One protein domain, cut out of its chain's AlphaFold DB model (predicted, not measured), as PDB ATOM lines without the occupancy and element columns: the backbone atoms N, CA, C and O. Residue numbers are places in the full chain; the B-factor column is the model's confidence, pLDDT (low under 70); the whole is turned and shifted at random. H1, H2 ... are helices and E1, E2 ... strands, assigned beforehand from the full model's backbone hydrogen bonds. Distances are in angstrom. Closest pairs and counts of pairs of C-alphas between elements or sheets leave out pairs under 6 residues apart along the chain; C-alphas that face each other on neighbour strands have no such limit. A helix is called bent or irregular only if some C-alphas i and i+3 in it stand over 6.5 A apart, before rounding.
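What this domain is: This is residues 2 to 220 of the 366 residues of a protein of Bursaphelenchus xylophilus (UniProt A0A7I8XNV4). A small three-stranded sheet, E1 E2 E3, sits at one end of a long, elongated stack of five long helices that run nearly along one another. H4, H5 and H7 make an up-and-down bundle, the helical hairpin of H1 and H2 is joined to it through H2 on H4, with H1 on the far side of H2, and short H6 covers part of the sheet at the sheet's end of the stack. The printed part has 219 residues, with seven named helices and three named strands in the order H1 H2 E1 E2 H3 H4 H5 H6 E3 H7; the sheet runs E1 E2 E3, all antiparallel, and the class is mostly helix. The whole is loose, with a radius of gyration of the C-alphas of 21.3 A, and spans 72 by 38 by 27 A.

Where its parts are: Look first for the sheet: E1 is residues 60 to 65, E2 residues 68 to 73 and E3 residues 175 to 178. Now find C-alpha 2 at (25.989, 28.280, -30.499), where H1 begins; it runs over residues 2 to 29, 41.0 A. H2, residues 32 to 57, is 37.0 A long, has a kink of 48 degrees near residue 39, and is irregular, with C-alphas 33 and 36 standing 7.7 A apart. After E2 come H3, residues 76 to 79, and H4, residues 82 to 115, 51.0 A, which has a kink of 35 degrees near residue 99 and is only just irregular, with C-alphas 83 and 86 standing 6.9 A apart. H5, residues 122 to 156, is 50.9 A long and ends at C-alpha 156, (4.210, 44.292, -50.570). H6 is residues 161 to 170, and H7, residues 182 to 219, runs 56.7 A to C-alpha 219 at (-7.806, -16.053, -20.635).

How they stand to each other: Start at the hairpin of E1 and E2, antiparallel at 156 degrees, where N 63 and O 70 are 2.9 A apart, within hydrogen-bond range. On the other side of E2 is E3, antiparallel at 171 degrees, with N 69 and O 177 at 2.8 A; E1 and E3 are the edge strands. H5 only grazes the sheet with residues 142 to 153, its C-alpha of Cys 149 coming 5.9 A from that of Val 177 in E3, their closest pair. H6 only grazes it with residues 162 to 170, and H7 only just does with residues 183 to 185. Move on to the bundle, three helices side by side, each running against the one before. H4 and H5, a helical hairpin, touch at a shallow tilt of 28 degrees, opposite ways, their closest C-alphas being those of Ala 90 and Gly 139, 3.9 A apart. H7 touches H4 with its residues 195 to 213 alone, the same way at a shallow tilt of 24 degrees, closest at the C-alphas of Pro 104 and Ala 202, 4.3 A. H2 touches H4 at a shallow tilt of 22 degrees, opposite ways, closest at the C-alphas of Met 40 and Ile 106, 6.0 A. H1 touches H2, its hairpin partner, closest at the C-alphas of Asn 20 and Ala 45, 5.4 A, and is apart from H4. H3 only just touches H2, with 3 pairs of C-alphas within 8 A, closest at Leu 57 and Ile 76, 5.2 A. In H1 and H6 every O i to N i+4 pair is within hydrogen-bond range; the counts are 17 of 22 in H2, 24 of 30 in H4, 30 of 31 in H5 and 31 of 34 in H7, and H3 is too short for such a pair.

The domain as a whole: The two C-alphas farthest apart are those of Glu 158 and Lys 219, 73.2 A. The printed part has no cut and no long link. The mean pLDDT of the printed part is 80.5; look for values under 70 at residues 2 to 3, 5 to 6, 31 to 34, 151 to 172 and 214 to 220.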
ATOM      1  N   ARG A   2      26.193  28.850 -29.144       56.94
ATOM      2  CA  ARG A   2      25.989  28.280 -30.499       56.94
ATOM      3  C   ARG A   2      26.761  26.970 -30.763       56.94
ATOM      4  O   ARG A   2      26.189  26.045 -31.325       56.94
ATOM      5  N   SER A   3      28.004  26.851 -30.286       65.81
ATOM      6  CA  SER A   3      28.835  25.640 -30.439       65.81
ATOM      7  C   SER A   3      28.317  24.427 -29.654       65.81
ATOM      8  O   SER A   3      28.291  23.321 -30.183       65.81
ATOM      9  N   LEU A   4      27.845  24.630 -28.419       72.88
ATOM     10  CA  LEU A   4      27.265  23.566 -27.589       72.88
ATOM     11  C   LEU A   4      25.941  23.049 -28.172       72.88
ATOM     12  O   LEU A   4      25.708  21.846 -28.195       72.88
ATOM     13  N   ARG A   5      25.094  23.949 -28.694       69.56
ATOM     14  CA  ARG A   5      23.833  23.583 -29.358       69.56
ATOM     15  C   ARG A   5      24.084  22.745 -30.614       69.56
ATOM     16  O   ARG A   5      23.444  21.715 -30.784       69.56
ATOM     17  N   ALA A   6      25.045  23.146 -31.448       69.44
ATOM     18  CA  ALA A   6      25.428  22.387 -32.637       69.44
ATOM     19  C   ALA A   6      25.974  20.991 -32.286       69.44
ATOM     20  O   ALA A   6      25.596  20.008 -32.921       69.44
ATOM     21  N   LEU A   7      26.800  20.892 -31.239       75.75
ATOM     22  CA  LEU A   7      27.333  19.616 -30.757       75.75
ATOM     23  C   LEU A   7      26.224  18.682 -30.244       75.75
ATOM     24  O   LEU A   7      26.203  17.509 -30.602       75.75
ATOM     25  N   LEU A   8      25.284  19.198 -29.446       77.69
ATOM     26  CA  LEU A   8      24.162  18.413 -28.917       77.69
ATOM     27  C   LEU A   8      23.251  17.885 -30.026       77.69
ATOM     28  O   LEU A   8      22.855  16.722 -29.978       77.69
ATOM     29  N   ILE A   9      22.961  18.710 -31.036       74.75
ATOM     30  CA  ILE A   9      22.163  18.282 -32.189       74.75
ATOM     31  C   ILE A   9      22.902  17.190 -32.963       74.75
ATOM     32  O   ILE A   9      22.318  16.150 -33.243       74.75
ATOM     33  N   LEU A  10      24.201  17.369 -33.230       78.50
ATOM     34  CA  LEU A  10      25.006  16.365 -33.926       78.50
ATOM     35  C   LEU A  10      25.044  15.029 -33.163       78.50
ATOM     36  O   LEU A  10      24.843  13.974 -33.763       78.50
ATOM     37  N   CYS A  11      25.251  15.057 -31.843       82.69
ATOM     38  CA  CYS A  11      25.204  13.857 -31.006       82.69
ATOM     39  C   CYS A  11      23.816  13.191 -31.031       82.69
ATOM     40  O   CYS A  11      23.721  11.968 -31.183       82.69
ATOM     41  N   GLY A  12      22.743  13.980 -30.925       81.19
ATOM     42  CA  GLY A  12      21.357  13.513 -31.022       81.19
ATOM     43  C   GLY A  12      21.063  12.833 -32.359       81.19
ATOM     44  O   GLY A  12      20.592  11.700 -32.392       81.19
ATOM     45  N   THR A  13      21.448  13.458 -33.468       81.50
ATOM     46  CA  THR A  13      21.309  12.876 -34.804       81.50
ATOM     47  C   THR A  13      22.092  11.575 -34.949       81.50
ATOM     48  O   THR A  13      21.536  10.572 -35.390       81.50
ATOM     49  N   VAL A  14      23.386  11.568 -34.606       85.25
ATOM     50  CA  VAL A  14      24.245  10.385 -34.793       85.25
ATOM     51  C   VAL A  14      23.707   9.210 -33.979       85.25
ATOM     52  O   VAL A  14      23.583   8.105 -34.506       85.25
ATOM     53  N   SER A  15      23.324   9.451 -32.723       85.00
ATOM     54  CA  SER A  15      22.693   8.426 -31.888       85.00
ATOM     55  C   SER A  15      21.360   7.942 -32.470       85.00
ATOM     56  O   SER A  15      21.158   6.733 -32.563       85.00
ATOM     57  N   GLY A  16      20.498   8.844 -32.947       83.00
ATOM     58  CA  GLY A  16      19.229   8.503 -33.595       83.00
ATOM     59  C   GLY A  16      19.400   7.633 -34.844       83.00
ATOM     60  O   GLY A  16      18.708   6.623 -34.990       83.00
ATOM     61  N   LEU A  17      20.363   7.958 -35.714       86.62
ATOM     62  CA  LEU A  17      20.678   7.165 -36.908       86.62
ATOM     63  C   LEU A  17      21.196   5.768 -36.539       86.62
ATOM     64  O   LEU A  17      20.723   4.770 -37.085       86.62
ATOM     65  N   VAL A  18      22.142   5.687 -35.598       88.19
ATOM     66  CA  VAL A  18      22.746   4.417 -35.168       88.19
ATOM     67  C   VAL A  18      21.707   3.513 -34.503       88.19
ATOM     68  O   VAL A  18      21.590   2.344 -34.870       88.19
ATOM     69  N   LEU A  19      20.923   4.041 -33.561       87.38
ATOM     70  CA  LEU A  19      19.920   3.268 -32.827       87.38
ATOM     71  C   LEU A  19      18.814   2.747 -33.753       87.38
ATOM     72  O   LEU A  19      18.479   1.564 -33.687       87.38
ATOM     73  N   ASN A  20      18.295   3.583 -34.659       85.88
ATOM     74  CA  ASN A  20      17.259   3.157 -35.602       85.88
ATOM     75  C   ASN A  20      17.788   2.159 -36.643       85.88
ATOM     76  O   ASN A  20      17.105   1.180 -36.957       85.88
ATOM     77  N   ALA A  21      19.023   2.325 -37.128       87.31
ATOM     78  CA  ALA A  21      19.654   1.355 -38.024       87.31
ATOM     79  C   ALA A  21      19.871  -0.009 -37.342       87.31
ATOM     80  O   ALA A  21      19.576  -1.054 -37.932       87.31
ATOM     81  N   LEU A  22      20.325  -0.013 -36.083       86.56
ATOM     82  CA  LEU A  22      20.462  -1.228 -35.275       86.56
ATOM     83  C   LEU A  22      19.108  -1.899 -35.030       86.56
ATOM     84  O   LEU A  22      18.992  -3.117 -35.182       86.56
ATOM     85  N   LEU A  23      18.070  -1.124 -34.711       84.69
ATOM     86  CA  LEU A  23      16.713  -1.634 -34.522       84.69
ATOM     87  C   LEU A  23      16.194  -2.315 -35.796       84.69
ATOM     88  O   LEU A  23      15.714  -3.449 -35.742       84.69
ATOM     89  N   ILE A  24      16.368  -1.677 -36.958       85.81
ATOM     90  CA  ILE A  24      16.025  -2.253 -38.266       85.81
ATOM     91  C   ILE A  24      16.799  -3.557 -38.511       85.81
ATOM     92  O   ILE A  24      16.209  -4.555 -38.939       85.81
ATOM     93  N   TYR A  25      18.100  -3.582 -38.217       86.44
ATOM     94  CA  TYR A  25      18.935  -4.775 -38.369       86.44
ATOM     95  C   TYR A  25      18.448  -5.945 -37.496       86.44
ATOM     96  O   TYR A  25      18.257  -7.056 -37.999       86.44
ATOM     97  N   ILE A  26      18.177  -5.692 -36.211       83.56
ATOM     98  CA  ILE A  26      17.672  -6.692 -35.257       83.56
ATOM     99  C   ILE A  26      16.318  -7.240 -35.719       83.56
ATOM    100  O   ILE A  26      16.107  -8.457 -35.749       83.56
ATOM    101  N   ILE A  27      15.414  -6.358 -36.150       81.25
ATOM    102  CA  ILE A  27      14.099  -6.744 -36.664       81.25
ATOM    103  C   ILE A  27      14.237  -7.694 -37.862       81.25
ATOM    104  O   ILE A  27      13.591  -8.742 -37.887       81.25
ATOM    105  N   ARG A  28      15.124  -7.392 -38.821       81.19
ATOM    106  CA  ARG A  28      15.356  -8.251 -40.001       81.19
ATOM    107  C   ARG A  28      15.899  -9.637 -39.648       81.19
ATOM    108  O   ARG A  28      15.701 -10.573 -40.419       81.19
ATOM    109  N   LYS A  29      16.569  -9.780 -38.502       81.81
ATOM    110  CA  LYS A  29      17.102 -11.056 -37.995       81.81
ATOM    111  C   LYS A  29      16.109 -11.829 -37.113       81.81
ATOM    112  O   LYS A  29      16.400 -12.956 -36.717       81.81
ATOM    113  N   THR A  30      14.939 -11.265 -36.808       76.62
ATOM    114  CA  THR A  30      13.954 -11.877 -35.905       76.62
ATOM    115  C   THR A  30      13.159 -13.013 -36.588       76.62
ATOM    116  O   THR A  30      12.825 -12.940 -37.769       76.62
ATOM    117  N   LYS A  31      12.860 -14.096 -35.846       66.00
ATOM    118  CA  LYS A  31      12.207 -15.332 -36.343       66.00
ATOM    119  C   LYS A  31      10.783 -15.108 -36.894       66.00
ATOM    120  O   LYS A  31      10.061 -14.211 -36.472       66.00
ATOM    121  N   ALA A  32      10.324 -16.032 -37.750       61.62
ATOM    122  CA  ALA A  32       9.031 -15.981 -38.451       61.62
ATOM    123  C   ALA A  32       7.788 -15.800 -37.549       61.62
ATOM    124  O   ALA A  32       6.829 -15.155 -37.960       61.62
ATOM    125  N   LYS A  33       7.802 -16.317 -36.311       61.06
ATOM    126  CA  LYS A  33       6.636 -16.315 -35.403       61.06
ATOM    127  C   LYS A  33       6.228 -14.919 -34.903       61.06
ATOM    128  O   LYS A  33       5.076 -14.723 -34.539       61.06
ATOM    129  N   THR A  34       7.146 -13.953 -34.891       65.12
ATOM    130  CA  THR A  34       6.880 -12.557 -34.493       65.12
ATOM    131  C   THR A  34       6.921 -11.591 -35.677       65.12
ATOM    132  O   THR A  34       6.736 -10.390 -35.493       65.12
ATOM    133  N   ARG A  35       7.102 -12.109 -36.899       70.69
ATOM    134  CA  ARG A  35       7.335 -11.314 -38.109       70.69
ATOM    135  C   ARG A  35       6.199 -10.338 -38.413       70.69
ATOM    136  O   ARG A  35       6.480  -9.229 -38.844       70.69
ATOM    137  N   SER A  36       4.944 -10.702 -38.145       71.25
ATOM    138  CA  SER A  36       3.804  -9.797 -38.352       71.25
ATOM    139  C   SER A  36       3.855  -8.583 -37.414       71.25
ATOM    140  O   SER A  36       3.667  -7.457 -37.852       71.25
ATOM    141  N   HIS A  37       4.240  -8.774 -36.147       75.81
ATOM    142  CA  HIS A  37       4.394  -7.671 -35.187       75.81
ATOM    143  C   HIS A  37       5.595  -6.777 -35.526       75.81
ATOM    144  O   HIS A  37       5.551  -5.566 -35.328       75.81
ATOM    145  N   SER A  38       6.646  -7.364 -36.104       80.88
ATOM    146  CA  SER A  38       7.850  -6.648 -36.521       80.88
ATOM    147  C   SER A  38       7.597  -5.548 -37.558       80.88
ATOM    148  O   SER A  38       8.357  -4.584 -37.589       80.88
ATOM    149  N   TYR A  39       6.542  -5.639 -38.379       81.12
ATOM    150  CA  TYR A  39       6.232  -4.614 -39.386       81.12
ATOM    151  C   TYR A  39       5.805  -3.271 -38.780       81.12
ATOM    152  O   TYR A  39       6.117  -2.232 -39.359       81.12
ATOM    153  N   MET A  40       5.151  -3.269 -37.611       84.62
ATOM    154  CA  MET A  40       4.809  -2.027 -36.905       84.62
ATOM    155  C   MET A  40       6.075  -1.294 -36.469       84.62
ATOM    156  O   MET A  40       6.252  -0.119 -36.769       84.62
ATOM    157  N   THR A  41       6.981  -2.015 -35.805       82.00
ATOM    158  CA  THR A  41       8.253  -1.464 -35.331       82.00
ATOM    159  C   THR A  41       9.147  -1.049 -36.498       82.00
ATOM    160  O   THR A  41       9.830  -0.037 -36.417       82.00
ATOM    161  N   TYR A  42       9.105  -1.790 -37.608       84.38
ATOM    162  CA  TYR A  42       9.838  -1.455 -38.825       84.38
ATOM    163  C   TYR A  42       9.366  -0.135 -39.448       84.38
ATOM    164  O   TYR A  42      10.195   0.675 -39.851       84.38
ATOM    165  N   ALA A  43       8.050   0.099 -39.504       84.50
ATOM    166  CA  ALA A  43       7.493   1.349 -40.020       84.50
ATOM    167  C   ALA A  43       7.906   2.555 -39.164       84.50
ATOM    168  O   ALA A  43       8.360   3.552 -39.718       84.50
ATOM    169  N   VAL A  44       7.828   2.431 -37.833       86.00
ATOM    170  CA  VAL A  44       8.267   3.483 -36.897       86.00
ATOM    171  C   VAL A  44       9.765   3.755 -37.038       86.00
ATOM    172  O   VAL A  44      10.159   4.900 -37.204       86.00
ATOM    173  N   ALA A  45      10.600   2.714 -37.078       87.06
ATOM    174  CA  ALA A  45      12.051   2.884 -37.175       87.06
ATOM    175  C   ALA A  45      12.497   3.549 -38.491       87.06
ATOM    176  O   ALA A  45      13.416   4.364 -38.494       87.06
ATOM    177  N   ILE A  46      11.854   3.220 -39.620       86.50
ATOM    178  CA  ILE A  46      12.111   3.908 -40.899       86.50
ATOM    179  C   ILE A  46      11.726   5.377 -40.798       86.50
ATOM    180  O   ILE A  46      12.431   6.246 -41.303       86.50
ATOM    181  N   GLN A  47      10.593   5.651 -40.173       87.19
ATOM    182  CA  GLN A  47      10.087   6.998 -40.066       87.19
ATOM    183  C   GLN A  47      10.953   7.879 -39.171       87.19
ATOM    184  O   GLN A  47      11.294   8.988 -39.578       87.19
ATOM    185  N   ASP A  48      11.382   7.362 -38.022       87.06
ATOM    186  CA  ASP A  48      12.317   8.044 -37.130       87.06
ATOM    187  C   ASP A  48      13.651   8.314 -37.836       87.06
ATOM    188  O   ASP A  48      14.222   9.395 -37.689       87.06
ATOM    189  N   LEU A  49      14.126   7.383 -38.673       86.75
ATOM    190  CA  LEU A  49      15.319   7.583 -39.498       86.75
ATOM    191  C   LEU A  49      15.136   8.751 -40.480       86.75
ATOM    192  O   LEU A  49      15.991   9.634 -40.559       86.75
ATOM    193  N   CYS A  50      14.016   8.781 -41.207       85.06
ATOM    194  CA  CYS A  50      13.702   9.854 -42.149       85.06
ATOM    195  C   CYS A  50      13.518  11.213 -41.454       85.06
ATOM    196  O   CYS A  50      13.972  12.234 -41.968       85.06
ATOM    197  N   TYR A  51      12.896  11.231 -40.273       84.62
ATOM    198  CA  TYR A  51      12.716  12.445 -39.482       84.62
ATOM    199  C   TYR A  51      14.052  12.965 -38.933       84.62
ATOM    200  O   TYR A  51      14.355  14.147 -39.071       84.62
ATOM    201  N   THR A  52      14.911  12.068 -38.438       84.81
ATOM    202  CA  THR A  52      16.277  12.400 -37.996       84.81
ATOM    203  C   THR A  52      17.092  13.031 -39.129       84.81
ATOM    204  O   THR A  52      17.796  14.015 -38.919       84.81
ATOM    205  N   LEU A  53      16.969  12.506 -40.356       81.94
ATOM    206  CA  LEU A  53      17.579  13.104 -41.548       81.94
ATOM    207  C   LEU A  53      17.018  14.508 -41.834       81.94
ATOM    208  O   LEU A  53      17.781  15.412 -42.173       81.94
ATOM    209  N   SER A  54      15.707  14.717 -41.668       83.44
ATOM    210  CA  SER A  54      15.089  16.037 -41.840       83.44
ATOM    211  C   SER A  54      15.589  17.068 -40.823       83.44
ATOM    212  O   SER A  54      15.780  18.217 -41.214       83.44
ATOM    213  N   GLU A  55      15.800  16.701 -39.556       80.50
ATOM    214  CA  GLU A  55      16.254  17.640 -38.507       80.50
ATOM    215  C   GLU A  55      17.696  18.135 -38.704       80.50
ATOM    216  O   GLU A  55      18.066  19.225 -38.263       80.50
ATOM    217  N   VAL A  56      18.530  17.349 -39.386       77.88
ATOM    218  CA  VAL A  56      19.883  17.779 -39.774       77.88
ATOM    219  C   VAL A  56      19.819  18.817 -40.881       77.88
ATOM    220  O   VAL A  56      20.553  19.805 -40.871       77.88
ATOM    221  N   LEU A  57      18.954  18.567 -41.864       78.25
ATOM    222  CA  LEU A  57      18.836  19.407 -43.048       78.25
ATOM    223  C   LEU A  57      18.193  20.757 -42.711       78.25
ATOM    224  O   LEU A  57      18.614  21.787 -43.243       78.25
ATOM    225  N   ILE A  58      17.197  20.749 -41.826       81.44
ATOM    226  CA  ILE A  58      16.281  21.867 -41.607       81.44
ATOM    227  C   ILE A  58      16.234  22.196 -40.128       81.44
ATOM    228  O   ILE A  58      15.878  21.364 -39.298       81.44
ATOM    229  N   GLN A  59      16.551  23.445 -39.816       79.44
ATOM    230  CA  GLN A  59      16.406  23.993 -38.476       79.44
ATOM    231  C   GLN A  59      15.961  25.419 -38.662       79.44
ATOM    232  O   GLN A  59      16.735  26.227 -39.167       79.44
ATOM    233  N   HIS A  60      14.742  25.735 -38.256       78.12
ATOM    234  CA  HIS A  60      14.223  27.078 -38.400       78.12
ATOM    235  C   HIS A  60      13.459  27.515 -37.162       78.12
ATOM    236  O   HIS A  60      12.890  26.712 -36.426       78.12
ATOM    237  N   GLU A  61      13.472  28.821 -36.947       81.38
ATOM    238  CA  GLU A  61      12.655  29.505 -35.963       81.38
ATOM    239  C   GLU A  61      11.468  30.139 -36.681       81.38
ATOM    240  O   GLU A  61      11.626  30.734 -37.752       81.38
ATOM    241  N   ILE A  62      10.276  29.969 -36.111       82.94
ATOM    242  CA  ILE A  62       9.035  30.505 -36.662       82.94
ATOM    243  C   ILE A  62       8.640  31.718 -35.834       82.94
ATOM    244  O   ILE A  62       8.434  31.604 -34.626       82.94
ATOM    245  N   ILE A  63       8.492  32.862 -36.492       79.69
ATOM    246  CA  ILE A  63       8.048  34.106 -35.869       79.69
ATOM    247  C   ILE A  63       6.726  34.510 -36.507       79.69
ATOM    248  O   ILE A  63       6.637  34.666 -37.724       79.69
ATOM    249  N   LEU A  64       5.693  34.666 -35.681       81.06
ATOM    250  CA  LEU A  64       4.406  35.204 -36.100       81.06
ATOM    251  C   LEU A  64       4.409  36.712 -35.857       81.06
ATOM    252  O   LEU A  64       4.435  37.147 -34.707       81.06
ATOM    253  N   ASP A  65       4.351  37.498 -36.924       71.44
ATOM    254  CA  ASP A  65       4.226  38.950 -36.829       71.44
ATOM    255  C   ASP A  65       3.311  39.470 -37.937       71.44
ATOM    256  O   ASP A  65       3.348  38.996 -39.072       71.44
ATOM    257  N   SER A  66       2.458  40.433 -37.587       70.94
ATOM    258  CA  SER A  66       1.582  41.142 -38.520       70.94
ATOM    259  C   SER A  66       0.742  40.204 -39.397       70.94
ATOM    260  O   SER A  66       0.481  40.520 -40.546       70.94
ATOM    261  N   GLY A  67       0.344  39.039 -38.862       73.19
ATOM    262  CA  GLY A  67      -0.422  37.981 -39.541       73.19
ATOM    263  C   GLY A  67       0.334  37.225 -40.649       73.19
ATOM    264  O   GLY A  67      -0.280  36.601 -41.518       73.19
ATOM    265  N   ALA A  68       1.664  37.241 -40.597       73.94
ATOM    266  CA  ALA A  68       2.551  36.418 -41.402       73.94
ATOM    267  C   ALA A  68       3.409  35.514 -40.505       73.94
ATOM    268  O   ALA A  68       3.843  35.917 -39.427       73.94
ATOM    269  N   LEU A  69       3.668  34.291 -40.962       78.44
ATOM    270  CA  LEU A  69       4.645  33.385 -40.367       78.44
ATOM    271  C   LEU A  69       5.963  33.522 -41.124       78.44
ATOM    272  O   LEU A  69       6.033  33.219 -42.318       78.44
ATOM    273  N   PHE A  70       7.000  33.963 -40.426       77.56
ATOM    274  CA  PHE A  70       8.350  34.118 -40.947       77.56
ATOM    275  C   PHE A  70       9.236  32.977 -40.458       77.56
ATOM    276  O   PHE A  70       9.287  32.693 -39.263       77.56
ATOM    277  N   PHE A  71       9.935  32.333 -41.389       80.38
ATOM    278  CA  PHE A  71      10.785  31.180 -41.118       80.38
ATOM    279  C   PHE A  71      12.252  31.581 -41.260       80.38
ATOM    280  O   PHE A  71      12.732  31.847 -42.366       80.38
ATOM    281  N   TYR A  72      12.968  31.594 -40.140       79.12
ATOM    282  CA  TYR A  72      14.386  31.931 -40.075       79.12
ATOM    283  C   TYR A  72      15.208  30.664 -39.933       79.12
ATOM    284  O   TYR A  72      15.201  30.028 -38.876       79.12
ATOM    285  N   SER A  73      15.910  30.279 -40.995       78.12
ATOM    286  CA  SER A  73      16.730  29.079 -40.951       78.12
ATOM    287  C   SER A  73      18.062  29.312 -40.246       78.12
ATOM    288  O   SER A  73      18.695  30.359 -40.335       78.12
ATOM    289  N   HIS A  74      18.474  28.280 -39.534       76.44
ATOM    290  CA  HIS A  74      19.716  28.168 -38.789       76.44
ATOM    291  C   HIS A  74      20.476  26.883 -39.170       76.44
ATOM    292  O   HIS A  74      21.634  26.720 -38.784       76.44
ATOM    293  N   GLY A  75      19.833  25.975 -39.917       73.75
ATOM    294  CA  GLY A  75      20.377  24.686 -40.349       73.75
ATOM    295  C   GLY A  75      21.143  24.743 -41.673       73.75
ATOM    296  O   GLY A  75      21.533  25.811 -42.146       73.75
ATOM    297  N   ILE A  76      21.350  23.578 -42.297       76.81
ATOM    298  CA  ILE A  76      22.051  23.454 -43.591       76.81
ATOM    299  C   ILE A  76      21.248  24.106 -44.726       76.81
ATOM    300  O   ILE A  76      21.831  24.593 -45.692       76.81
ATOM    301  N   GLU A  77      19.924  24.188 -44.599       76.00
ATOM    302  CA  GLU A  77      19.035  24.784 -45.603       76.00
ATOM    303  C   GLU A  77      19.382  26.233 -46.004       76.00
ATOM    304  O   GLU A  77      19.066  26.644 -47.119       76.00
ATOM    305  N   GLN A  78      20.077  26.999 -45.150       73.88
ATOM    306  CA  GLN A  78      20.563  28.345 -45.494       73.88
ATOM    307  C   GLN A  78      21.684  28.326 -46.549       73.88
ATOM    308  O   GLN A  78      21.825  29.273 -47.319       73.88
ATOM    309  N   LEU A  79      22.466  27.241 -46.589       79.31
ATOM    310  CA  LEU A  79      23.581  27.038 -47.517       79.31
ATOM    311  C   LEU A  79      23.106  26.505 -48.875       79.31
ATOM    312  O   LEU A  79      23.886  26.443 -49.824       79.31
ATOM    313  N   LEU A  80      21.839  26.094 -48.973       80.88
ATOM    314  CA  LEU A  80      21.288  25.538 -50.199       80.88
ATOM    315  C   LEU A  80      20.946  26.642 -51.212       80.88
ATOM    316  O   LEU A  80      20.411  27.695 -50.834       80.88
ATOM    317  N   PRO A  81      21.168  26.391 -52.518       84.56
ATOM    318  CA  PRO A  81      20.698  27.282 -53.570       84.56
ATOM    319  C   PRO A  81      19.188  27.518 -53.469       84.56
ATOM    320  O   PRO A  81      18.429  26.631 -53.074       84.56
ATOM    321  N   SER A  82      18.730  28.698 -53.889       77.69
ATOM    322  CA  SER A  82      17.312  29.089 -53.832       77.69
ATOM    323  C   SER A  82      16.372  28.097 -54.535       77.69
ATOM    324  O   SER A  82      15.245  27.897 -54.086       77.69
ATOM    325  N   SER A  83      16.847  27.411 -55.579       82.69
ATOM    326  CA  SER A  83      16.110  26.360 -56.292       82.69
ATOM    327  C   SER A  83      15.794  25.128 -55.434       82.69
ATOM    328  O   SER A  83      14.766  24.488 -55.654       82.69
ATOM    329  N   PHE A  84      16.625  24.812 -54.437       85.12
ATOM    330  CA  PHE A  84      16.464  23.642 -53.567       85.12
ATOM    331  C   PHE A  84      15.608  23.903 -52.326       85.12
ATOM    332  O   PHE A  84      15.095  22.954 -51.736       85.12
ATOM    333  N   ARG A  85      15.380  25.168 -51.958       81.31
ATOM    334  CA  ARG A  85      14.625  25.537 -50.748       81.31
ATOM    335  C   ARG A  85      13.200  24.967 -50.743       81.31
ATOM    336  O   ARG A  85      12.782  24.333 -49.784       81.31
ATOM    337  N   ARG A  86      12.458  25.102 -51.848       85.75
ATOM    338  CA  ARG A  86      11.053  24.639 -51.921       85.75
ATOM    339  C   ARG A  86      10.906  23.109 -51.922       85.75
ATOM    340  O   ARG A  86      10.050  22.619 -51.192       85.75
ATOM    341  N   PRO A  87      11.716  22.331 -52.671       88.62
ATOM    342  CA  PRO A  87      11.749  20.875 -52.519       88.62
ATOM    343  C   PRO A  87      12.071  20.417 -51.091       88.62
ATOM    344  O   PRO A  87      11.446  19.483 -50.592       88.62
ATOM    345  N   VAL A  88      13.004  21.096 -50.418       87.19
ATOM    346  CA  VAL A  88      13.385  20.802 -49.029       87.19
ATOM    347  C   VAL A  88      12.237  21.112 -48.063       87.19
ATOM    348  O   VAL A  88      11.913  20.270 -47.226       87.19
ATOM    349  N   LEU A  89      11.541  22.239 -48.241       84.94
ATOM    350  CA  LEU A  89      10.317  22.565 -47.501       84.94
ATOM    351  C   LEU A  89       9.205  21.526 -47.734       84.94
ATOM    352  O   LEU A  89       8.569  21.076 -46.783       84.94
ATOM    353  N   ALA A  90       8.979  21.110 -48.983       89.88
ATOM    354  CA  ALA A  90       7.975  20.095 -49.305       89.88
ATOM    355  C   ALA A  90       8.286  18.754 -48.625       89.88
ATOM    356  O   ALA A  90       7.395  18.121 -48.056       89.88
ATOM    357  N   PHE A  91       9.556  18.338 -48.654       90.06
ATOM    358  CA  PHE A  91      10.023  17.138 -47.971       90.06
ATOM    359  C   PHE A  91       9.816  17.237 -46.455       90.06
ATOM    360  O   PHE A  91       9.253  16.323 -45.858       90.06
ATOM    361  N   HIS A  92      10.184  18.364 -45.847       88.50
ATOM    362  CA  HIS A  92      10.001  18.607 -44.418       88.50
ATOM    363  C   HIS A  92       8.554  18.446 -43.970       88.50
ATOM    364  O   HIS A  92       8.250  17.667 -43.070       88.50
ATOM    365  N   ILE A  93       7.651  19.160 -44.638       89.12
ATOM    366  CA  ILE A  93       6.231  19.161 -44.307       89.12
ATOM    367  C   ILE A  93       5.628  17.771 -44.537       89.12
ATOM    368  O   ILE A  93       4.824  17.308 -43.727       89.12
ATOM    369  N   CYS A  94       6.073  17.053 -45.573       92.19
ATOM    370  CA  CYS A  94       5.712  15.649 -45.758       92.19
ATOM    371  C   CYS A  94       6.125  14.795 -44.543       92.19
ATOM    372  O   CYS A  94       5.322  13.996 -44.063       92.19
ATOM    373  N   MET A  95       7.328  14.989 -43.993       90.88
ATOM    374  CA  MET A  95       7.786  14.259 -42.802       90.88
ATOM    375  C   MET A  95       7.018  14.619 -41.534       90.88
ATOM    376  O   MET A  95       6.679  13.723 -40.763       90.88
ATOM    377  N   VAL A  96       6.658  15.888 -41.349       88.50
ATOM    378  CA  VAL A  96       5.813  16.316 -40.226       88.50
ATOM    379  C   VAL A  96       4.438  15.638 -40.283       88.50
ATOM    380  O   VAL A  96       3.993  15.069 -39.286       88.50
ATOM    381  N   TYR A  97       3.780  15.619 -41.447       91.00
ATOM    382  CA  TYR A  97       2.483  14.945 -41.577       91.00
ATOM    383  C   TYR A  97       2.576  13.435 -41.398       91.00
ATOM    384  O   TYR A  97       1.700  12.846 -40.760       91.00
ATOM    385  N   GLN A  98       3.640  12.809 -41.904       91.25
ATOM    386  CA  GLN A  98       3.892  11.387 -41.688       91.25
ATOM    387  C   GLN A  98       3.897  11.052 -40.198       91.25
ATOM    388  O   GLN A  98       3.260  10.074 -39.802       91.25
ATOM    389  N   SER A  99       4.575  11.853 -39.360       86.75
ATOM    390  CA  SER A  99       4.712  11.627 -37.902       86.75
ATOM    391  C   SER A  99       3.382  11.501 -37.183       86.75
ATOM    392  O   SER A  99       3.259  10.741 -36.225       86.75
ATOM    393  N   ILE A 100       2.357  12.166 -37.700       85.25
ATOM    394  CA  ILE A 100       1.030  12.156 -37.101       85.25
ATOM    395  C   ILE A 100       0.135  11.108 -37.777       85.25
ATOM    396  O   ILE A 100      -0.576  10.358 -37.106       85.25
ATOM    397  N   LEU A 101       0.189  10.995 -39.105       90.62
ATOM    398  CA  LEU A 101      -0.702  10.125 -39.879       90.62
ATOM    399  C   LEU A 101      -0.317   8.645 -39.857       90.62
ATOM    400  O   LEU A 101      -1.163   7.792 -40.140       90.62
ATOM    401  N   VAL A 102       0.917   8.312 -39.481       91.75
ATOM    402  CA  VAL A 102       1.326   6.914 -39.296       91.75
ATOM    403  C   VAL A 102       0.611   6.260 -38.107       91.75
ATOM    404  O   VAL A 102       0.322   5.061 -38.127       91.75
ATOM    405  N   ILE A 103       0.269   7.049 -37.084       89.88
ATOM    406  CA  ILE A 103      -0.273   6.568 -35.809       89.88
ATOM    407  C   ILE A 103      -1.589   5.788 -36.019       89.88
ATOM    408  O   ILE A 103      -1.661   4.630 -35.590       89.88
ATOM    409  N   PRO A 104      -2.604   6.317 -36.739       91.19
ATOM    410  CA  PRO A 104      -3.795   5.553 -37.119       91.19
ATOM    411  C   PRO A 104      -3.508   4.210 -37.797       91.19
ATOM    412  O   PRO A 104      -4.146   3.206 -37.477       91.19
ATOM    413  N   ALA A 105      -2.556   4.171 -38.737       91.44
ATOM    414  CA  ALA A 105      -2.234   2.961 -39.490       91.44
ATOM    415  C   ALA A 105      -1.607   1.883 -38.591       91.44
ATOM    416  O   ALA A 105      -1.949   0.702 -38.709       91.44
ATOM    417  N   ILE A 106      -0.744   2.295 -37.656       90.62
ATOM    418  CA  ILE A 106      -0.120   1.419 -36.658       90.62
ATOM    419  C   ILE A 106      -1.179   0.829 -35.723       90.62
ATOM    420  O   ILE A 106      -1.224  -0.388 -35.541       90.62
ATOM    421  N   PHE A 107      -2.052   1.658 -35.144       90.25
ATOM    422  CA  PHE A 107      -3.068   1.176 -34.202       90.25
ATOM    423  C   PHE A 107      -4.154   0.333 -34.875       90.25
ATOM    424  O   PHE A 107      -4.613  -0.645 -34.284       90.25
ATOM    425  N   TYR A 108      -4.500   0.631 -36.128       90.81
ATOM    426  CA  TYR A 108      -5.344  -0.248 -36.930       90.81
ATOM    427  C   TYR A 108      -4.717  -1.638 -37.102       90.81
ATOM    428  O   TYR A 108      -5.368  -2.652 -36.853       90.81
ATOM    429  N   TYR A 109      -3.445  -1.707 -37.507       90.56
ATOM    430  CA  TYR A 109      -2.787  -2.994 -37.722       90.56
ATOM    431  C   TYR A 109      -2.583  -3.762 -36.413       90.56
ATOM    432  O   TYR A 109      -2.746  -4.981 -36.378       90.56
ATOM    433  N   ARG A 110      -2.343  -3.048 -35.307       88.06
ATOM    434  CA  ARG A 110      -2.354  -3.626 -33.960       88.06
ATOM    435  C   ARG A 110      -3.692  -4.285 -33.639       88.06
ATOM    436  O   ARG A 110      -3.705  -5.401 -33.131       88.06
ATOM    437  N   LEU A 111      -4.802  -3.608 -33.927       88.12
ATOM    438  CA  LEU A 111      -6.141  -4.154 -33.716       88.12
ATOM    439  C   LEU A 111      -6.371  -5.411 -34.569       88.12
ATOM    440  O   LEU A 111      -6.851  -6.414 -34.051       88.12
ATOM    441  N   ALA A 112      -5.947  -5.393 -35.834       88.12
ATOM    442  CA  ALA A 112      -6.037  -6.551 -36.723       88.12
ATOM    443  C   ALA A 112      -5.202  -7.749 -36.226       88.12
ATOM    444  O   ALA A 112      -5.649  -8.890 -36.307       88.12
ATOM    445  N   LEU A 113      -4.014  -7.502 -35.662       85.88
ATOM    446  CA  LEU A 113      -3.176  -8.540 -35.047       85.88
ATOM    447  C   LEU A 113      -3.807  -9.144 -33.787       85.88
ATOM    448  O   LEU A 113      -3.616 -10.332 -33.527       85.88
ATOM    449  N   LEU A 114      -4.550  -8.345 -33.011       83.50
ATOM    450  CA  LEU A 114      -5.297  -8.837 -31.849       83.50
ATOM    451  C   LEU A 114      -6.445  -9.769 -32.260       83.50
ATOM    452  O   LEU A 114      -6.741 -10.712 -31.535       83.50
ATOM    453  N   GLU A 115      -7.076  -9.524 -33.410       83.94
ATOM    454  CA  GLU A 115      -8.141 -10.379 -33.953       83.94
ATOM    455  C   GLU A 115      -7.589 -11.640 -34.626       83.94
ATOM    456  O   GLU A 115      -8.123 -12.733 -34.445       83.94
ATOM    457  N   ASN A 116      -6.512 -11.495 -35.400       83.44
ATOM    458  CA  ASN A 116      -5.872 -12.586 -36.116       83.44
ATOM    459  C   ASN A 116      -4.336 -12.440 -36.073       83.44
ATOM    460  O   ASN A 116      -3.764 -11.655 -36.837       83.44
ATOM    461  N   PRO A 117      -3.632 -13.259 -35.266       78.31
ATOM    462  CA  PRO A 117      -2.172 -13.204 -35.144       78.31
ATOM    463  C   PRO A 117      -1.400 -13.467 -36.447       78.31
ATOM    464  O   PRO A 117      -0.216 -13.140 -36.541       78.31
ATOM    465  N   SER A 118      -2.053 -14.066 -37.449       79.19
ATOM    466  CA  SER A 118      -1.489 -14.382 -38.768       79.19
ATOM    467  C   SER A 118      -1.890 -13.400 -39.874       79.19
ATOM    468  O   SER A 118      -1.703 -13.699 -41.052       79.19
ATOM    469  N   VAL A 119      -2.418 -12.219 -39.527       83.62
ATOM    470  CA  VAL A 119      -2.797 -11.213 -40.527       83.62
ATOM    471  C   VAL A 119      -1.607 -10.825 -41.417       83.62
ATOM    472  O   VAL A 119      -0.511 -10.497 -40.950       83.62
ATOM    473  N   SER A 120      -1.837 -10.869 -42.729       82.69
ATOM    474  CA  SER A 120      -0.849 -10.474 -43.732       82.69
ATOM    475  C   SER A 120      -0.548  -8.970 -43.644       82.69
ATOM    476  O   SER A 120      -1.467  -8.167 -43.454       82.69
ATOM    477  N   PRO A 121       0.713  -8.541 -43.829       82.62
ATOM    478  CA  PRO A 121       1.083  -7.127 -43.787       82.62
ATOM    479  C   PRO A 121       0.594  -6.329 -45.007       82.62
ATOM    480  O   PRO A 121       0.763  -5.113 -45.041       82.62
ATOM    481  N   THR A 122      -0.011  -6.959 -46.020       85.06
ATOM    482  CA  THR A 122      -0.433  -6.286 -47.264       85.06
ATOM    483  C   THR A 122      -1.418  -5.142 -47.018       85.06
ATOM    484  O   THR A 122      -1.236  -4.054 -47.564       85.06
ATOM    485  N   ALA A 123      -2.412  -5.347 -46.150       83.81
ATOM    486  CA  ALA A 123      -3.380  -4.313 -45.784       83.81
ATOM    487  C   ALA A 123      -2.727  -3.144 -45.022       83.81
ATOM    488  O   ALA A 123      -3.089  -1.985 -45.226       83.81
ATOM    489  N   PHE A 124      -1.730  -3.434 -44.180       88.81
ATOM    490  CA  PHE A 124      -0.952  -2.412 -43.480       88.81
ATOM    491  C   PHE A 124      -0.107  -1.587 -44.456       88.81
ATOM    492  O   PHE A 124      -0.163  -0.361 -44.437       88.81
ATOM    493  N   LEU A 125       0.599  -2.246 -45.378       88.31
ATOM    494  CA  LEU A 125       1.398  -1.576 -46.406       88.31
ATOM    495  C   LEU A 125       0.538  -0.705 -47.332       88.31
ATOM    496  O   LEU A 125       0.965   0.384 -47.705       88.31
ATOM    497  N   ALA A 126      -0.676  -1.141 -47.679       89.50
ATOM    498  CA  ALA A 126      -1.612  -0.326 -48.453       89.50
ATOM    499  C   ALA A 126      -1.983   0.972 -47.714       89.50
ATOM    500  O   ALA A 126      -1.944   2.045 -48.309       89.50
ATOM    501  N   ARG A 127      -2.248   0.901 -46.403       90.75
ATOM    502  CA  ARG A 127      -2.517   2.093 -45.580       90.75
ATOM    503  C   ARG A 127      -1.298   2.999 -45.453       90.75
ATOM    504  O   ARG A 127      -1.449   4.210 -45.553       90.75
ATOM    505  N   MET A 128      -0.097   2.437 -45.315       91.19
ATOM    506  CA  MET A 128       1.148   3.216 -45.318       91.19
ATOM    507  C   MET A 128       1.346   3.985 -46.633       91.19
ATOM    508  O   MET A 128       1.792   5.130 -46.611       91.19
ATOM    509  N   LYS A 129       0.954   3.409 -47.779       91.62
ATOM    510  CA  LYS A 129       0.945   4.135 -49.061       91.62
ATOM    511  C   LYS A 129      -0.039   5.305 -49.047       91.62
ATOM    512  O   LYS A 129       0.313   6.385 -49.507       91.62
ATOM    513  N   THR A 130      -1.241   5.119 -48.499       91.44
ATOM    514  CA  THR A 130      -2.219   6.209 -48.344       91.44
ATOM    515  C   THR A 130      -1.678   7.325 -47.454       91.44
ATOM    516  O   THR A 130      -1.768   8.492 -47.824       91.44
ATOM    517  N   VAL A 131      -1.066   6.974 -46.319       92.88
ATOM    518  CA  VAL A 131      -0.404   7.932 -45.420       92.88
ATOM    519  C   VAL A 131       0.669   8.722 -46.176       92.88
ATOM    520  O   VAL A 131       0.713   9.948 -46.074       92.88
ATOM    521  N   PHE A 132       1.476   8.045 -46.997       92.25
ATOM    522  CA  PHE A 132       2.486   8.694 -47.832       92.25
ATOM    523  C   PHE A 132       1.915   9.645 -48.871       92.25
ATOM    524  O   PHE A 132       2.419  10.761 -49.013       92.25
ATOM    525  N   LEU A 133       0.840   9.253 -49.547       93.38
ATOM    526  CA  LEU A 133       0.182  10.105 -50.526       93.38
ATOM    527  C   LEU A 133      -0.396  11.371 -49.875       93.38
ATOM    528  O   LEU A 133      -0.116  12.471 -50.342       93.38
ATOM    529  N   LEU A 134      -1.145  11.224 -48.777       93.31
ATOM    530  CA  LEU A 134      -1.739  12.358 -48.061       93.31
ATOM    531  C   LEU A 134      -0.661  13.313 -47.534       93.31
ATOM    532  O   LEU A 134      -0.732  14.517 -47.753       93.31
ATOM    533  N   SER A 135       0.397  12.777 -46.931       93.56
ATOM    534  CA  SER A 135       1.501  13.600 -46.426       93.56
ATOM    535  C   SER A 135       2.218  14.364 -47.548       93.56
ATOM    536  O   SER A 135       2.563  15.536 -47.387       93.56
ATOM    537  N   SER A 136       2.387  13.730 -48.713       93.62
ATOM    538  CA  SER A 136       3.022  14.351 -49.882       93.62
ATOM    539  C   SER A 136       2.188  15.500 -50.455       93.62
ATOM    540  O   SER A 136       2.756  16.520 -50.841       93.62
ATOM    541  N   ILE A 137       0.852  15.378 -50.464       93.12
ATOM    542  CA  ILE A 137      -0.053  16.462 -50.888       93.12
ATOM    543  C   ILE A 137       0.163  17.701 -50.016       93.12
ATOM    544  O   ILE A 137       0.324  18.801 -50.541       93.12
ATOM    545  N   GLY A 138       0.240  17.523 -48.696       90.38
ATOM    546  CA  GLY A 138       0.513  18.619 -47.773       90.38
ATOM    547  C   GLY A 138       1.861  19.307 -48.026       90.38
ATOM    548  O   GLY A 138       1.935  20.535 -48.026       90.38
ATOM    549  N   GLY A 139       2.910  18.533 -48.327       91.38
ATOM    550  CA  GLY A 139       4.218  19.073 -48.716       91.38
ATOM    551  C   GLY A 139       4.176  19.903 -50.004       91.38
ATOM    552  O   GLY A 139       4.747  20.993 -50.063       91.38
ATOM    553  N   VAL A 140       3.451  19.434 -51.026       91.81
ATOM    554  CA  VAL A 140       3.257  20.180 -52.283       91.81
ATOM    555  C   VAL A 140       2.482  21.476 -52.039       91.81
ATOM    556  O   VAL A 140       2.890  22.528 -52.533       91.81
ATOM    557  N   LEU A 141       1.407  21.433 -51.245       90.31
ATOM    558  CA  LEU A 141       0.628  22.623 -50.893       90.31
ATOM    559  C   LEU A 141       1.477  23.666 -50.153       90.31
ATOM    560  O   LEU A 141       1.381  24.849 -50.471       90.31
ATOM    561  N   ALA A 142       2.355  23.243 -49.238       88.50
ATOM    562  CA  ALA A 142       3.278  24.145 -48.551       88.50
ATOM    563  C   ALA A 142       4.260  24.829 -49.517       88.50
ATOM    564  O   ALA A 142       4.463  26.042 -49.445       88.50
ATOM    565  N   ALA A 143       4.833  24.079 -50.464       88.25
ATOM    566  CA  ALA A 143       5.734  24.641 -51.470       88.25
ATOM    567  C   ALA A 143       5.023  25.629 -52.415       88.25
ATOM    568  O   ALA A 143       5.595  26.662 -52.773       88.25
ATOM    569  N   LEU A 144       3.773  25.343 -52.796       87.44
ATOM    570  CA  LEU A 144       2.948  26.251 -53.597       87.44
ATOM    571  C   LEU A 144       2.571  27.517 -52.818       87.44
ATOM    572  O   LEU A 144       2.669  28.614 -53.369       87.44
ATOM    573  N   ALA A 145       2.200  27.386 -51.541       84.56
ATOM    574  CA  ALA A 145       1.910  28.520 -50.667       84.56
ATOM    575  C   ALA A 145       3.140  29.423 -50.497       84.56
ATOM    576  O   ALA A 145       3.039  30.633 -50.687       84.56
ATOM    577  N   SER A 146       4.317  28.836 -50.252       82.19
ATOM    578  CA  SER A 146       5.584  29.573 -50.175       82.19
ATOM    579  C   SER A 146       5.889  30.333 -51.471       82.19
ATOM    580  O   SER A 146       6.213  31.519 -51.414       82.19
ATOM    581  N   ARG A 147       5.709  29.710 -52.646       83.88
ATOM    582  CA  ARG A 147       5.881  30.392 -53.943       83.88
ATOM    583  C   ARG A 147       4.907  31.564 -54.111       83.88
ATOM    584  O   ARG A 147       5.312  32.623 -54.585       83.88
ATOM    585  N   ALA A 148       3.638  31.374 -53.760       79.19
ATOM    586  CA  ALA A 148       2.629  32.427 -53.852       79.19
ATOM    587  C   ALA A 148       2.961  33.611 -52.923       79.19
ATOM    588  O   ALA A 148       2.768  34.767 -53.297       79.19
ATOM    589  N   CYS A 149       3.512  33.336 -51.739       74.19
ATOM    590  CA  CYS A 149       3.915  34.362 -50.783       74.19
ATOM    591  C   CYS A 149       5.190  35.116 -51.187       74.19
ATOM    592  O   CYS A 149       5.249  36.316 -50.946       74.19
ATOM    593  N   GLU A 150       6.170  34.488 -51.844       72.12
ATOM    594  CA  GLU A 150       7.344  35.202 -52.382       72.12
ATOM    595  C   GLU A 150       6.948  36.268 -53.418       72.12
ATOM    596  O   GLU A 150       7.437  37.395 -53.363       72.12
ATOM    597  N   GLY A 151       6.015  35.942 -54.324       65.06
ATOM    598  CA  GLY A 151       5.484  36.916 -55.287       65.06
ATOM    599  C   GLY A 151       4.752  38.081 -54.611       65.06
ATOM    600  O   GLY A 151       4.810  39.212 -55.085       65.06
ATOM    601  N   TYR A 152       4.106  37.826 -53.470       63.88
ATOM    602  CA  TYR A 152       3.443  38.858 -52.674       63.88
ATOM    603  C   TYR A 152       4.431  39.707 -51.863       63.88
ATOM    604  O   TYR A 152       4.242  40.915 -51.757       63.88
ATOM    605  N   LEU A 153       5.494  39.117 -51.307       62.66
ATOM    606  CA  LEU A 153       6.539  39.840 -50.575       62.66
ATOM    607  C   LEU A 153       7.240  40.859 -51.487       62.66
ATOM    608  O   LEU A 153       7.409  42.004 -51.085       62.66
ATOM    609  N   ALA A 154       7.554  40.476 -52.731       61.59
ATOM    610  CA  ALA A 154       8.129  41.385 -53.727       61.59
ATOM    611  C   ALA A 154       7.239  42.617 -53.993       61.59
ATOM    612  O   ALA A 154       7.750  43.726 -54.072       61.59
ATOM    613  N   ASN A 155       5.915  42.434 -54.045       60.59
ATOM    614  CA  ASN A 155       4.953  43.515 -54.299       60.59
ATOM    615  C   ASN A 155       4.567  44.312 -53.030       60.59
ATOM    616  O   ASN A 155       4.188  45.478 -53.107       60.59
ATOM    617  N   SER A 156       4.619  43.685 -51.850       55.22
ATOM    618  CA  SER A 156       4.210  44.292 -50.570       55.22
ATOM    619  C   SER A 156       5.341  45.024 -49.849       55.22
ATOM    620  O   SER A 156       5.054  45.926 -49.063       55.22
ATOM    621  N   LEU A 157       6.608  44.712 -50.146       57.34
ATOM    622  CA  LEU A 157       7.769  45.509 -49.726       57.34
ATOM    623  C   LEU A 157       7.692  46.960 -50.233       57.34
ATOM    624  O   LEU A 157       8.222  47.849 -49.580       57.34
ATOM    625  N   GLU A 158       6.990  47.223 -51.338       53.62
ATOM    626  CA  GLU A 158       6.768  48.584 -51.851       53.62
ATOM    627  C   GLU A 158       5.625  49.336 -51.143       53.62
ATOM    628  O   GLU A 158       5.563  50.561 -51.208       53.62
ATOM    629  N   THR A 159       4.710  48.639 -50.456       53.25
ATOM    630  CA  THR A 159       3.435  49.224 -49.987       53.25
ATOM    631  C   THR A 159       3.132  49.032 -48.499       53.25
ATOM    632  O   THR A 159       2.282  49.743 -47.964       53.25
ATOM    633  N   ASN A 160       3.805  48.119 -47.789       60.97
ATOM    634  CA  ASN A 160       3.451  47.748 -46.416       60.97
ATOM    635  C   ASN A 160       4.607  47.961 -45.418       60.97
ATOM    636  O   ASN A 160       5.424  47.078 -45.151       60.97
ATOM    637  N   VAL A 161       4.629  49.154 -44.812       62.84
ATOM    638  CA  VAL A 161       5.663  49.627 -43.867       62.84
ATOM    639  C   VAL A 161       5.824  48.721 -42.636       62.84
ATOM    640  O   VAL A 161       6.907  48.665 -42.055       62.84
ATOM    641  N   GLN A 162       4.786  47.988 -42.221       62.31
ATOM    642  CA  GLN A 162       4.887  47.089 -41.064       62.31
ATOM    643  C   GLN A 162       5.740  45.850 -41.356       62.31
ATOM    644  O   GLN A 162       6.555  45.467 -40.521       62.31
ATOM    645  N   ILE A 163       5.626  45.282 -42.561       63.69
ATOM    646  CA  ILE A 163       6.439  44.136 -42.995       63.69
ATOM    647  C   ILE A 163       7.906  44.557 -43.136       63.69
ATOM    648  O   ILE A 163       8.790  43.848 -42.662       63.69
ATOM    649  N   LEU A 164       8.170  45.741 -43.701       63.00
ATOM    650  CA  LEU A 164       9.521  46.315 -43.770       63.00
ATOM    651  C   LEU A 164      10.160  46.454 -42.379       63.00
ATOM    652  O   LEU A 164      11.277  45.991 -42.170       63.00
ATOM    653  N   ARG A 165       9.431  47.006 -41.399       63.19
ATOM    654  CA  ARG A 165       9.923  47.155 -40.016       63.19
ATOM    655  C   ARG A 165      10.178  45.818 -39.318       63.19
ATOM    656  O   ARG A 165      11.093  45.728 -38.502       63.19
ATOM    657  N   ALA A 166       9.375  44.794 -39.599       62.50
ATOM    658  CA  ALA A 166       9.596  43.447 -39.074       62.50
ATOM    659  C   ALA A 166      10.884  42.826 -39.650       62.50
ATOM    660  O   ALA A 166      11.698  42.277 -38.906       62.50
ATOM    661  N   LEU A 167      11.109  42.989 -40.960       64.81
ATOM    662  CA  LEU A 167      12.312  42.525 -41.657       64.81
ATOM    663  C   LEU A 167      13.576  43.285 -41.228       64.81
ATOM    664  O   LEU A 167      14.628  42.671 -41.077       64.81
ATOM    665  N   GLU A 168      13.485  44.590 -40.961       64.38
ATOM    666  CA  GLU A 168      14.599  45.392 -40.430       64.38
ATOM    667  C   GLU A 168      15.033  44.950 -39.024       64.38
ATOM    668  O   GLU A 168      16.211  45.040 -38.682       64.38
ATOM    669  N   ARG A 169      14.101  44.451 -38.201       61.78
ATOM    670  CA  ARG A 169      14.402  43.986 -36.836       61.78
ATOM    671  C   ARG A 169      15.058  42.609 -36.789       61.78
ATOM    672  O   ARG A 169      15.833  42.360 -35.868       61.78
ATOM    673  N   VAL A 170      14.708  41.708 -37.709       59.81
ATOM    674  CA  VAL A 170      15.025  40.270 -37.581       59.81
ATOM    675  C   VAL A 170      15.806  39.702 -38.778       59.81
ATOM    676  O   VAL A 170      16.451  38.662 -38.658       59.81
ATOM    677  N   GLY A 171      15.850  40.411 -39.908       65.94
ATOM    678  CA  GLY A 171      16.527  39.995 -41.138       65.94
ATOM    679  C   GLY A 171      15.580  39.384 -42.178       65.94
ATOM    680  O   GLY A 171      14.369  39.307 -41.982       65.94
ATOM    681  N   ALA A 172      16.130  38.954 -43.319       65.12
ATOM    682  CA  ALA A 172      15.346  38.342 -44.391       65.12
ATOM    683  C   ALA A 172      15.041  36.861 -44.080       65.12
ATOM    684  O   ALA A 172      15.976  36.074 -43.903       65.12
ATOM    685  N   PRO A 173      13.764  36.449 -44.034       70.62
ATOM    686  CA  PRO A 173      13.383  35.067 -43.783       70.62
ATOM    687  C   PRO A 173      13.677  34.190 -45.006       70.62
ATOM    688  O   PRO A 173      13.708  34.656 -46.147       70.62
ATOM    689  N   VAL A 174      13.836  32.887 -44.778       71.19
ATOM    690  CA  VAL A 174      13.994  31.904 -45.861       71.19
ATOM    691  C   VAL A 174      12.654  31.567 -46.501       71.19
ATOM    692  O   VAL A 174      12.592  31.374 -47.715       71.19
ATOM    693  N   TYR A 175      11.586  31.558 -45.700       74.44
ATOM    694  CA  TYR A 175      10.209  31.404 -46.161       74.44
ATOM    695  C   TYR A 175       9.300  32.384 -45.416       74.44
ATOM    696  O   TYR A 175       9.511  32.667 -44.236       74.44
ATOM    697  N   ALA A 176       8.257  32.867 -46.085       73.94
ATOM    698  CA  ALA A 176       7.178  33.618 -45.457       73.94
ATOM    699  C   ALA A 176       5.838  33.011 -45.878       73.94
ATOM    700  O   ALA A 176       5.656  32.657 -47.044       73.94
ATOM    701  N   VAL A 177       4.906  32.887 -44.935       76.12
ATOM    702  CA  VAL A 177       3.542  32.413 -45.190       76.12
ATOM    703  C   VAL A 177       2.561  33.428 -44.622       76.12
ATOM    704  O   VAL A 177       2.431  33.578 -43.411       76.12
ATOM    705  N   TYR A 178       1.857  34.129 -45.506       76.62
ATOM    706  CA  TYR A 178       0.831  35.100 -45.127       76.62
ATOM    707  C   TYR A 178      -0.495  34.405 -44.837       76.62
ATOM    708  O   TYR A 178      -0.972  33.639 -45.676       76.62
ATOM    709  N   LEU A 179      -1.114  34.696 -43.691       78.19
ATOM    710  CA  LEU A 179      -2.354  34.034 -43.269       78.19
ATOM    711  C   LEU A 179      -3.585  34.470 -44.086       78.19
ATOM    712  O   LEU A 179      -4.565  33.736 -44.151       78.19
ATOM    713  N   TRP A 180      -3.532  35.632 -44.742       76.12
ATOM    714  CA  TRP A 180      -4.610  36.158 -45.595       76.12
ATOM    715  C   TRP A 180      -4.525  35.720 -47.063       76.12
ATOM    716  O   TRP A 180      -5.441  35.991 -47.838       76.12
ATOM    717  N   ASN A 181      -3.439  35.063 -47.481       80.50
ATOM    718  CA  ASN A 181      -3.323  34.564 -48.848       80.50
ATOM    719  C   ASN A 181      -4.208  33.320 -49.031       80.50
ATOM    720  O   ASN A 181      -4.113  32.375 -48.250       80.50
ATOM    721  N   GLN A 182      -5.007  33.277 -50.102       84.44
ATOM    722  CA  GLN A 182      -5.887  32.145 -50.406       84.44
ATOM    723  C   GLN A 182      -5.122  30.816 -50.492       84.44
ATOM    724  O   GLN A 182      -5.567  29.816 -49.932       84.44
ATOM    725  N   THR A 183      -3.945  30.793 -51.130       83.75
ATOM    726  CA  THR A 183      -3.136  29.565 -51.246       83.75
ATOM    727  C   THR A 183      -2.637  29.080 -49.882       83.75
ATOM    728  O   THR A 183      -2.667  27.883 -49.598       83.75
ATOM    729  N   SER A 184      -2.229  30.005 -49.011       83.06
ATOM    730  CA  SER A 184      -1.813  29.695 -47.639       83.06
ATOM    731  C   SER A 184      -2.983  29.217 -46.784       83.06
ATOM    732  O   SER A 184      -2.835  28.270 -46.016       83.06
ATOM    733  N   LEU A 185      -4.160  29.824 -46.948       86.69
ATOM    734  CA  LEU A 185      -5.374  29.434 -46.237       86.69
ATOM    735  C   LEU A 185      -5.777  27.994 -46.581       86.69
ATOM    736  O   LEU A 185      -6.087  27.220 -45.680       86.69
ATOM    737  N   VAL A 186      -5.700  27.602 -47.859       89.50
ATOM    738  CA  VAL A 186      -5.948  26.215 -48.293       89.50
ATOM    739  C   VAL A 186      -4.979  25.243 -47.618       89.50
ATOM    740  O   VAL A 186      -5.412  24.212 -47.107       89.50
ATOM    741  N   PHE A 187      -3.685  25.574 -47.561       88.31
ATOM    742  CA  PHE A 187      -2.690  24.762 -46.856       88.31
ATOM    743  C   PHE A 187      -3.006  24.629 -45.354       88.31
ATOM    744  O   PHE A 187      -2.956  23.527 -44.805       88.31
ATOM    745  N   ILE A 188      -3.385  25.722 -44.688       87.31
ATOM    746  CA  ILE A 188      -3.716  25.726 -43.255       87.31
ATOM    747  C   ILE A 188      -4.977  24.905 -42.975       87.31
ATOM    748  O   ILE A 188      -4.966  24.064 -42.077       87.31
ATOM    749  N   ILE A 189      -6.044  25.097 -43.756       91.31
ATOM    750  CA  ILE A 189      -7.293  24.334 -43.611       91.31
ATOM    751  C   ILE A 189      -7.020  22.846 -43.836       91.31
ATOM    752  O   ILE A 189      -7.398  22.026 -43.002       91.31
ATOM    753  N   TYR A 190      -6.299  22.499 -44.907       91.69
ATOM    754  CA  TYR A 190      -5.887  21.123 -45.175       91.69
ATOM    755  C   TYR A 190      -5.136  20.515 -43.983       91.69
ATOM    756  O   TYR A 190      -5.480  19.423 -43.530       91.69
ATOM    757  N   SER A 191      -4.165  21.252 -43.430       89.56
ATOM    758  CA  SER A 191      -3.403  20.847 -42.243       89.56
ATOM    759  C   SER A 191      -4.318  20.567 -41.056       89.56
ATOM    760  O   SER A 191      -4.272  19.484 -40.476       89.56
ATOM    761  N   ALA A 192      -5.164  21.535 -40.703       91.62
ATOM    762  CA  ALA A 192      -6.028  21.460 -39.536       91.62
ATOM    763  C   ALA A 192      -7.012  20.290 -39.649       91.62
ATOM    764  O   ALA A 192      -7.136  19.492 -38.718       91.62
ATOM    765  N   THR A 193      -7.663  20.136 -40.806       92.50
ATOM    766  CA  THR A 193      -8.605  19.041 -41.053       92.50
ATOM    767  C   THR A 193      -7.906  17.689 -40.987       92.50
ATOM    768  O   THR A 193      -8.349  16.805 -40.254       92.50
ATOM    769  N   LEU A 194      -6.795  17.521 -41.707       91.62
ATOM    770  CA  LEU A 194      -6.095  16.243 -41.794       91.62
ATOM    771  C   LEU A 194      -5.537  15.799 -40.437       91.62
ATOM    772  O   LEU A 194      -5.674  14.632 -40.066       91.62
ATOM    773  N   MET A 195      -4.960  16.726 -39.671       90.31
ATOM    774  CA  MET A 195      -4.450  16.446 -38.330       90.31
ATOM    775  C   MET A 195      -5.573  16.123 -37.351       90.31
ATOM    776  O   MET A 195      -5.452  15.159 -36.598       90.31
ATOM    777  N   THR A 196      -6.681  16.864 -37.387       93.06
ATOM    778  CA  THR A 196      -7.835  16.605 -36.512       93.06
ATOM    779  C   THR A 196      -8.423  15.224 -36.787       93.06
ATOM    780  O   THR A 196      -8.562  14.412 -35.874       93.06
ATOM    781  N   VAL A 197      -8.698  14.911 -38.058       92.94
ATOM    782  CA  VAL A 197      -9.232  13.602 -38.459       92.94
ATOM    783  C   VAL A 197      -8.250  12.485 -38.104       92.94
ATOM    784  O   VAL A 197      -8.658  11.475 -37.532       92.94
ATOM    785  N   GLY A 198      -6.954  12.672 -38.371       91.94
ATOM    786  CA  GLY A 198      -5.911  11.709 -38.018       91.94
ATOM    787  C   GLY A 198      -5.900  11.373 -36.525       91.94
ATOM    788  O   GLY A 198      -5.937  10.197 -36.164       91.94
ATOM    789  N   HIS A 199      -5.932  12.379 -35.648       92.00
ATOM    790  CA  HIS A 199      -5.953  12.161 -34.199       92.00
ATOM    791  C   HIS A 199      -7.244  11.494 -33.717       92.00
ATOM    792  O   HIS A 199      -7.177  10.593 -32.882       92.00
ATOM    793  N   LEU A 200      -8.408  11.871 -34.257       94.75
ATOM    794  CA  LEU A 200      -9.681  11.235 -33.902       94.75
ATOM    795  C   LEU A 200      -9.697   9.748 -34.283       94.75
ATOM    796  O   LEU A 200     -10.102   8.902 -33.484       94.75
ATOM    797  N   VAL A 201      -9.196   9.409 -35.474       93.38
ATOM    798  CA  VAL A 201      -9.085   8.014 -35.929       93.38
ATOM    799  C   VAL A 201      -8.061   7.240 -35.092       93.38
ATOM    800  O   VAL A 201      -8.310   6.090 -34.725       93.38
ATOM    801  N   ALA A 202      -6.924   7.856 -34.749       92.06
ATOM    802  CA  ALA A 202      -5.945   7.253 -33.848       92.06
ATOM    803  C   ALA A 202      -6.567   6.950 -32.480       92.06
ATOM    804  O   ALA A 202      -6.466   5.820 -32.005       92.06
ATOM    805  N   LEU A 203      -7.255   7.927 -31.879       92.94
ATOM    806  CA  LEU A 203      -7.915   7.786 -30.584       92.94
ATOM    807  C   LEU A 203      -8.944   6.650 -30.602       92.94
ATOM    808  O   LEU A 203      -8.940   5.807 -29.704       92.94
ATOM    809  N   TYR A 204      -9.762   6.574 -31.653       94.19
ATOM    810  CA  TYR A 204     -10.702   5.473 -31.851       94.19
ATOM    811  C   TYR A 204     -10.001   4.105 -31.831       94.19
ATOM    812  O   TYR A 204     -10.386   3.219 -31.063       94.19
ATOM    813  N   TYR A 205      -8.937   3.921 -32.623       92.25
ATOM    814  CA  TYR A 205      -8.223   2.642 -32.661       92.25
ATOM    815  C   TYR A 205      -7.469   2.334 -31.365       92.25
ATOM    816  O   TYR A 205      -7.393   1.167 -30.978       92.25
ATOM    817  N   VAL A 206      -6.955   3.348 -30.666       89.88
ATOM    818  CA  VAL A 206      -6.358   3.185 -29.336       89.88
ATOM    819  C   VAL A 206      -7.394   2.609 -28.377       89.88
ATOM    820  O   VAL A 206      -7.145   1.538 -27.824       89.88
ATOM    821  N   ILE A 207      -8.563   3.246 -28.247       89.38
ATOM    822  CA  ILE A 207      -9.656   2.802 -27.365       89.38
ATOM    823  C   ILE A 207     -10.103   1.377 -27.720       89.38
ATOM    824  O   ILE A 207     -10.222   0.520 -26.846       89.38
ATOM    825  N   MET A 208     -10.293   1.083 -29.006       88.44
ATOM    826  CA  MET A 208     -10.688  -0.258 -29.448       88.44
ATOM    827  C   MET A 208      -9.620  -1.312 -29.142       88.44
ATOM    828  O   MET A 208      -9.940  -2.420 -28.702       88.44
ATOM    829  N   SER A 209      -8.345  -0.981 -29.356       84.88
ATOM    830  CA  SER A 209      -7.235  -1.897 -29.098       84.88
ATOM    831  C   SER A 209      -7.053  -2.183 -27.607       84.88
ATOM    832  O   SER A 209      -6.811  -3.333 -27.242       84.88
ATOM    833  N   THR A 210      -7.216  -1.181 -26.736       81.19
ATOM    834  CA  THR A 210      -7.120  -1.357 -25.281       81.19
ATOM    835  C   THR A 210      -8.302  -2.150 -24.747       81.19
ATOM    836  O   THR A 210      -8.101  -3.074 -23.957       81.19
ATOM    837  N   TRP A 211      -9.516  -1.870 -25.228       81.94
ATOM    838  CA  TRP A 211     -10.709  -2.630 -24.867       81.94
ATOM    839  C   TRP A 211     -10.569  -4.112 -25.248       81.94
ATOM    840  O   TRP A 211     -10.693  -4.981 -24.383       81.94
ATOM    841  N   LYS A 212     -10.182  -4.425 -26.496       80.00
ATOM    842  CA  LYS A 212      -9.964  -5.819 -26.933       80.00
ATOM    843  C   LYS A 212      -8.794  -6.507 -26.228       80.00
ATOM    844  O   LYS A 212      -8.907  -7.676 -25.861       80.00
ATOM    845  N   ALA A 213      -7.684  -5.806 -25.996       71.75
ATOM    846  CA  ALA A 213      -6.555  -6.364 -25.254       71.75
ATOM    847  C   ALA A 213      -6.933  -6.711 -23.801       71.75
ATOM    848  O   ALA A 213      -6.471  -7.722 -23.268       71.75
ATOM    849  N   ASN A 214      -7.809  -5.918 -23.176       66.06
ATOM    850  CA  ASN A 214      -8.295  -6.169 -21.821       66.06
ATOM    851  C   ASN A 214      -9.295  -7.334 -21.741       66.06
ATOM    852  O   ASN A 214      -9.255  -8.074 -20.762       66.06
ATOM    853  N   ILE A 215     -10.111  -7.584 -22.773       58.97
ATOM    854  CA  ILE A 215     -10.999  -8.765 -22.829       58.97
ATOM    855  C   ILE A 215     -10.190 -10.074 -22.761       58.97
ATOM    856  O   ILE A 215     -10.583 -11.027 -22.087       58.97
ATOM    857  N   HIS A 216      -9.004 -10.119 -23.377       51.56
ATOM    858  CA  HIS A 216      -8.137 -11.301 -23.343       51.56
ATOM    859  C   HIS A 216      -7.333 -11.486 -22.044       51.56
ATOM    860  O   HIS A 216      -6.787 -12.574 -21.840       51.56
ATOM    861  N   ARG A 217      -7.313 -10.519 -21.108       49.16
ATOM    862  CA  ARG A 217      -6.739 -10.748 -19.762       49.16
ATOM    863  C   ARG A 217      -7.488 -11.834 -18.983       49.16
ATOM    864  O   ARG A 217      -6.883 -12.483 -18.136       49.16
ATOM    865  N   SER A 218      -8.757 -12.095 -19.311       49.72
ATOM    866  CA  SER A 218      -9.552 -13.170 -18.697       49.72
ATOM    867  C   SER A 218      -9.070 -14.586 -19.071       49.72
ATOM    868  O   SER A 218      -9.393 -15.542 -18.366       49.72
ATOM    869  N   LYS A 219      -8.277 -14.747 -20.143       54.03
ATOM    870  CA  LYS A 219      -7.806 -16.053 -20.635       54.03
ATOM    871  C   LYS A 219      -6.298 -16.049 -20.876       54.03
ATOM    872  O   LYS A 219      -5.828 -16.302 -21.984       54.03
ATOM    873  N   ALA A 220      -5.512 -15.783 -19.834       58.88
ATOM    874  CA  ALA A 220      -4.091 -16.115 -19.876       58.88
ATOM    875  C   ALA A 220      -3.940 -17.620 -20.175       58.88
ATOM    876  O   ALA A 220      -4.484 -18.457 -19.451       58.88
TER     877      ALA A 220